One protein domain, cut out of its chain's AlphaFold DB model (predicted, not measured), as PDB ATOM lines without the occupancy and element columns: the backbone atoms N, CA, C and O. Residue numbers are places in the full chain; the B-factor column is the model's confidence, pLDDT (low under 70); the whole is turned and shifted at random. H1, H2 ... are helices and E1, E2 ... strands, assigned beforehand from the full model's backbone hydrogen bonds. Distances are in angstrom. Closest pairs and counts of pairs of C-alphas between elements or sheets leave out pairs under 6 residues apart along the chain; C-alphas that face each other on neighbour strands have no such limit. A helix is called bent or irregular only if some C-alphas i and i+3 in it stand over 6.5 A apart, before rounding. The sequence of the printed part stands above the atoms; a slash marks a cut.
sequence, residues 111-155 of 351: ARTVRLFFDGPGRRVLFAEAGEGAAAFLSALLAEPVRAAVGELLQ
ATOM      1  N   ALA A 111     -29.920  14.482 -36.554       81.62
ATOM      2  CA  ALA A 111     -30.312  13.379 -35.692       81.62
ATOM      3  C   ALA A 111     -31.206  13.876 -34.545       81.62
ATOM      4  O   ALA A 111     -30.913  14.880 -33.893       81.62
ATOM      5  N   ARG A 112     -32.309  13.166 -34.301       90.62
ATOM      6  CA  ARG A 112     -33.257  13.479 -33.227       90.62
ATOM      7  C   ARG A 112     -32.841  12.718 -31.969       90.62
ATOM      8  O   ARG A 112     -33.274  11.594 -31.738       90.62
ATOM      9  N   THR A 113     -31.947  13.306 -31.184       91.25
ATOM     10  CA  THR A 113     -31.427  12.716 -29.943       91.25
ATOM     11  C   THR A 113     -32.076  13.344 -28.713       91.25
ATOM     12  O   THR A 113     -32.267  14.559 -28.654       91.25
ATOM     13  N   VAL A 114     -32.396  12.518 -27.713       94.00
ATOM     14  CA  VAL A 114     -32.803  12.977 -26.379       94.00
ATOM     15  C   VAL A 114     -31.960  12.234 -25.349       94.00
ATOM     16  O   VAL A 114     -31.968  11.005 -25.283       94.00
ATOM     17  N   ARG A 115     -31.185  12.971 -24.557       92.44
ATOM     18  CA  ARG A 115     -30.345  12.406 -23.496       92.44
ATOM     19  C   ARG A 115     -31.135  12.455 -22.200       92.44
ATOM     20  O   ARG A 115     -31.651  13.510 -21.840       92.44
ATOM     21  N   LEU A 116     -31.250  11.317 -21.523       93.81
ATOM     22  CA  LEU A 116     -31.969  11.204 -20.258       93.81
ATOM     23  C   LEU A 116     -30.951  10.993 -19.138       93.81
ATOM     24  O   LEU A 116     -30.178  10.036 -19.163       93.81
ATOM     25  N   PHE A 117     -30.949  11.902 -18.168       91.44
ATOM     26  CA  PHE A 117     -30.086  11.839 -16.994       91.44
ATOM     27  C   PHE A 117     -30.887  11.244 -15.838       91.44
ATOM     28  O   PHE A 117     -31.964  11.746 -15.513       91.44
ATOM     29  N   PHE A 118     -30.381  10.168 -15.238       93.94
ATOM     30  CA  PHE A 118     -31.091   9.379 -14.232       93.94
ATOM     31  C   PHE A 118     -30.425   9.473 -12.855       93.94
ATOM     32  O   PHE A 118     -29.200   9.438 -12.765       93.94
ATOM     33  N   ASP A 119     -31.235   9.527 -11.799       94.00
ATOM     34  CA  ASP A 119     -30.796   9.426 -10.407       94.00
ATOM     35  C   ASP A 119     -30.831   7.982  -9.896       94.00
ATOM     36  O   ASP A 119     -31.864   7.299  -9.983       94.00
ATOM     37  N   GLY A 120     -29.708   7.577  -9.301       87.06
ATOM     38  CA  GLY A 120     -29.565   6.410  -8.438       87.06
ATOM     39  C   GLY A 120     -29.986   5.048  -9.020       87.06
ATOM     40  O   GLY A 120     -30.285   4.898 -10.208       87.06
ATOM     41  N   PRO A 121     -30.062   4.013  -8.160       82.94
ATOM     42  CA  PRO A 121     -30.558   2.693  -8.555       82.94
ATOM     43  C   PRO A 121     -32.049   2.714  -8.934       82.94
ATOM     44  O   PRO A 121     -32.515   1.841  -9.662       82.94
ATOM     45  N   GLY A 122     -32.797   3.730  -8.486       82.38
ATOM     46  CA  GLY A 122     -34.225   3.900  -8.766       82.38
ATOM     47  C   GLY A 122     -34.570   4.367 -10.184       82.38
ATOM     48  O   GLY A 122     -35.756   4.538 -10.462       82.38
ATOM     49  N   ARG A 123     -33.577   4.599 -11.063       85.94
ATOM     50  CA  ARG A 123     -33.751   4.998 -12.478       85.94
ATOM     51  C   ARG A 123     -34.745   6.153 -12.676       85.94
ATOM     52  O   ARG A 123     -35.556   6.139 -13.604       85.94
ATOM     53  N   ARG A 124     -34.697   7.174 -11.815       89.31
ATOM     54  CA  ARG A 124     -35.591   8.343 -11.910       89.31
ATOM     55  C   ARG A 124     -34.992   9.375 -12.855       89.31
ATOM     56  O   ARG A 124     -33.891   9.836 -12.594       89.31
ATOM     57  N   VAL A 125     -35.685   9.764 -13.927       91.62
ATOM     58  CA  VAL A 125     -35.209  10.862 -14.792       91.62
ATOM     59  C   VAL A 125     -35.182  12.162 -13.981       91.62
ATOM     60  O   VAL A 125     -36.216  12.584 -13.466       91.62
ATOM     61  N   LEU A 126     -34.008  12.786 -13.876       93.44
ATOM     62  CA  LEU A 126     -33.828  14.130 -13.314       93.44
ATOM     63  C   LEU A 126     -33.996  15.200 -14.388       93.44
ATOM     64  O   LEU A 126     -34.717  16.173 -14.190       93.44
ATOM     65  N   PHE A 127     -33.322  15.000 -15.523       91.06
ATOM     66  CA  PHE A 127     -33.222  15.970 -16.607       91.06
ATOM     67  C   PHE A 127     -33.311  15.266 -17.963       91.06
ATOM     68  O   PHE A 127     -32.860  14.125 -18.119       91.06
ATOM     69  N   ALA A 128     -33.856  15.968 -18.954       94.56
ATOM     70  CA  ALA A 128     -33.913  15.526 -20.341       94.56
ATOM     71  C   ALA A 128     -33.359  16.626 -21.258       94.56
ATOM     72  O   ALA A 128     -33.932  17.709 -21.351       94.56
ATOM     73  N   GLU A 129     -32.251  16.345 -21.942       94.94
ATOM     74  CA  GLU A 129     -31.633  17.247 -22.920       94.94
ATOM     75  C   GLU A 129     -32.050  16.800 -24.327       94.94
ATOM     76  O   GLU A 129     -31.595  15.767 -24.827       94.94
ATOM     77  N   ALA A 130     -32.939  17.556 -24.972       94.69
ATOM     78  CA  ALA A 130     -33.303  17.331 -26.366       94.69
ATOM     79  C   ALA A 130     -32.326  18.078 -27.285       94.69
ATOM     80  O   ALA A 130     -32.263  19.307 -27.254       94.69
ATOM     81  N   GLY A 131     -31.603  17.348 -28.138       94.25
ATOM     82  CA  GLY A 131     -30.795  17.962 -29.191       94.25
ATOM     83  C   GLY A 131     -31.677  18.752 -30.162       94.25
ATOM     84  O   GLY A 131     -32.847  18.421 -30.347       94.25
ATOM     85  N   GLU A 132     -31.124  19.776 -30.813       92.31
ATOM     86  CA  GLU A 132     -31.848  20.739 -31.664       92.31
ATOM     87  C   GLU A 132     -32.880  20.089 -32.618       92.31
ATOM     88  O   GLU A 132     -34.032  20.518 -32.677       92.31
ATOM     89  N   GLY A 133     -32.514  19.002 -33.311       92.25
ATOM     90  CA  GLY A 133     -33.422  18.276 -34.213       92.25
ATOM     91  C   GLY A 133     -34.584  17.556 -33.511       92.25
ATOM     92  O   GLY A 133     -35.660  17.415 -34.097       92.25
ATOM     93  N   ALA A 134     -34.398  17.117 -32.262       91.50
ATOM     94  CA  ALA A 134     -35.465  16.575 -31.421       91.50
ATOM     95  C   ALA A 134     -36.320  17.693 -30.809       91.50
ATOM     96  O   ALA A 134     -37.542  17.579 -30.822       91.50
ATOM     97  N   ALA A 135     -35.707  18.787 -30.348       89.69
ATOM     98  CA  ALA A 135     -36.421  19.954 -29.830       89.69
ATOM     99  C   ALA A 135     -37.343  20.566 -30.900       89.69
ATOM    100  O   ALA A 135     -38.532  20.745 -30.654       89.69
ATOM    101  N   ALA A 136     -36.844  20.779 -32.122       89.25
ATOM    102  CA  ALA A 136     -37.650  21.259 -33.246       89.25
ATOM    103  C   ALA A 136     -38.799  20.295 -33.610       89.25
ATOM    104  O   ALA A 136     -39.906  20.741 -33.906       89.25
ATOM    105  N   PHE A 137     -38.564  18.978 -33.554       89.19
ATOM    106  CA  PHE A 137     -39.604  17.973 -33.799       89.19
ATOM    107  C   PHE A 137     -40.679  17.956 -32.702       89.19
ATOM    108  O   PHE A 137     -41.864  17.912 -33.024       89.19
ATOM    109  N   LEU A 138     -40.289  18.025 -31.426       89.38
ATOM    110  CA  LEU A 138     -41.223  18.091 -30.298       89.38
ATOM    111  C   LEU A 138     -42.038  19.388 -30.330       89.38
ATOM    112  O   LEU A 138     -43.253  19.335 -30.170       89.38
ATOM    113  N   SER A 139     -41.405  20.527 -30.627       85.94
ATOM    114  CA  SER A 139     -42.102  21.801 -30.826       85.94
ATOM    115  C   SER A 139     -43.104  21.730 -31.978       85.94
ATOM    116  O   SER A 139     -44.231  22.172 -31.806       85.94
ATOM    117  N   ALA A 140     -42.754  21.126 -33.119       91.44
ATOM    118  CA  ALA A 140     -43.688  20.953 -34.238       91.44
ATOM    119  C   ALA A 140     -44.853  20.000 -33.904       91.44
ATOM    120  O   ALA A 140     -45.991  20.266 -34.278       91.44
ATOM    121  N   LEU A 141     -44.587  18.915 -33.166       91.19
ATOM    122  CA  LEU A 141     -45.601  17.948 -32.727       91.19
ATOM    123  C   LEU A 141     -46.554  18.532 -31.668       91.19
ATOM    124  O   LEU A 141     -47.716  18.138 -31.605       91.19
ATOM    125  N   LEU A 142     -46.075  19.472 -30.849       89.44
ATOM    126  CA  LEU A 142     -46.876  20.176 -29.846       89.44
ATOM    127  C   LEU A 142     -47.507  21.476 -30.372       89.44
ATOM    128  O   LEU A 142     -48.456  21.953 -29.758       89.44
ATOM    129  N   ALA A 143     -47.036  22.030 -31.495       88.81
ATOM    130  CA  ALA A 143     -47.505  23.312 -32.025       88.81
ATOM    131  C   ALA A 143     -49.017  23.327 -32.273       88.81
ATOM    132  O   ALA A 143     -49.692  24.223 -31.783       88.81
ATOM    133  N   GLU A 144     -49.559  22.324 -32.967       80.12
ATOM    134  CA  GLU A 144     -50.997  22.253 -33.261       80.12
ATOM    135  C   GLU A 144     -51.881  22.030 -32.017       80.12
ATOM    136  O   GLU A 144     -52.801  22.823 -31.823       80.12
ATOM    137  N   PRO A 145     -51.631  21.060 -31.108       80.94
ATOM    138  CA  PRO A 145     -52.451  20.932 -29.899       80.94
ATOM    139  C   PRO A 145     -52.303  22.120 -28.932       80.94
ATOM    140  O   PRO A 145     -53.279  22.482 -28.277       80.94
ATOM    141  N   VAL A 146     -51.133  22.771 -28.860       84.19
ATOM    142  CA  VAL A 146     -50.975  24.020 -28.090       84.19
ATOM    143  C   VAL A 146     -51.725  25.168 -28.765       84.19
ATOM    144  O   VAL A 146     -52.402  25.925 -28.078       84.19
ATOM    145  N   ARG A 147     -51.675  25.283 -30.096       78.06
ATOM    146  CA  ARG A 147     -52.419  26.293 -30.864       78.06
ATOM    147  C   ARG A 147     -53.931  26.120 -30.728       78.06
ATOM    148  O   ARG A 147     -54.621  27.121 -30.578       78.06
ATOM    149  N   ALA A 148     -54.431  24.885 -30.742       78.62
ATOM    150  CA  ALA A 148     -55.839  24.581 -30.505       78.62
ATOM    151  C   ALA A 148     -56.266  25.001 -29.088       78.62
ATOM    152  O   ALA A 148     -57.186  25.801 -28.947       78.62
ATOM    153  N   ALA A 149     -55.535  24.564 -28.056       77.56
ATOM    154  CA  ALA A 149     -55.828  24.921 -26.665       77.56
ATOM    155  C   ALA A 149     -55.713  26.435 -26.395       77.56
ATOM    156  O   ALA A 149     -56.502  26.992 -25.639       77.56
ATOM    157  N   VAL A 150     -54.752  27.122 -27.026       78.69
ATOM    158  CA  VAL A 150     -54.621  28.588 -26.962       78.69
ATOM    159  C   VAL A 150     -55.754  29.285 -27.725       78.69
ATOM    160  O   VAL A 150     -56.200  30.336 -27.286       78.69
ATOM    161  N   GLY A 151     -56.267  28.699 -28.810       82.56
ATOM    162  CA  GLY A 151     -57.473  29.176 -29.494       82.56
ATOM    163  C   GLY A 151     -58.713  29.103 -28.600       82.56
ATOM    164  O   GLY A 151     -59.382  30.117 -28.410       82.56
ATOM    165  N   GLU A 152     -58.959  27.944 -27.978       72.56
ATOM    166  CA  GLU A 152     -60.042  27.737 -26.996       72.56
ATOM    167  C   GLU A 152     -59.934  28.663 -25.769       72.56
ATOM    168  O   GLU A 152     -60.943  28.998 -25.153       72.56
ATOM    169  N   LEU A 153     -58.719  29.092 -25.411       69.00
ATOM    170  CA  LEU A 153     -58.451  30.024 -24.309       69.00
ATOM    171  C   LEU A 153     -58.575  31.510 -24.681       69.00
ATOM    172  O   LEU A 153     -58.563  32.338 -23.770       69.00
ATOM    173  N   LEU A 154     -58.639  31.867 -25.971       79.81
ATOM    174  CA  LEU A 154     -58.537  33.265 -26.416       79.81
ATOM    175  C   LEU A 154     -59.813  33.873 -27.009       79.81
ATOM    176  O   LEU A 154     -59.914  35.099 -26.969       79.81
ATOM    177  N   GLN A 155     -60.753  33.097 -27.565       58.53
ATOM    178  CA  GLN A 155     -61.982  33.655 -28.162       58.53
ATOM    179  C   GLN A 155     -63.254  32.823 -27.936       58.53
ATOM    180  O   GLN A 155     -63.224  31.696 -27.450       58.53
TER     181      GLN A 155
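This is residues 111 to 155 of the 351 residues of an uncharacterized protein of Panicum hallii (UniProt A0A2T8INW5). A two-stranded hairpin, E1 and E2, and a long bent helix, H1, make a V: H1 starts beside one end of the hairpin, and its residues 139 to 154 stick out free. The printed part has 45 residues, in the order E1, E2, H1, with an antiparallel sheet; the class is mixed. It is extended and flat, with a radius of gyration of the C-alphas of 15.1 A and spans of 48 by 25 by 9 A.

E1, residues 113 to 119, begins at C-alpha 113 (-31.427, 12.716, -29.943) and is 19.8 A long. E2, residues 124 to 130, is 17.2 A long. H1, residues 132 to 154, was assigned as one helix by its hydrogen bonds but is bent: C-alphas 141 and 144 are 6.9 A apart. Arm H1a, residues 132 to 141, measures 14.1 A; H1b, residues 144 to 154, measures 15.0 A and ends at C-alpha 154 (-58.537, 33.265, -26.416).

E1 and E2 form an antiparallel hairpin at 157 degrees, with N 115 and O 129 within hydrogen-bond range at 2.8 A. The closest C-alphas of E1 and H1a, Thr 113 and Ala 134, are 5.8 A apart. H1a and H1b stand at a steep tilt of 54 degrees. H1b is apart from both strands. Every O i to N i+4 pair is within hydrogen-bond range in H1a and H1b.

The C-alphas farthest apart, Pro 121 and Gln 155, are 48.3 A apart. The printed part has no cut, and both links are tight. Residues 153 and 155 have pLDDT under 70.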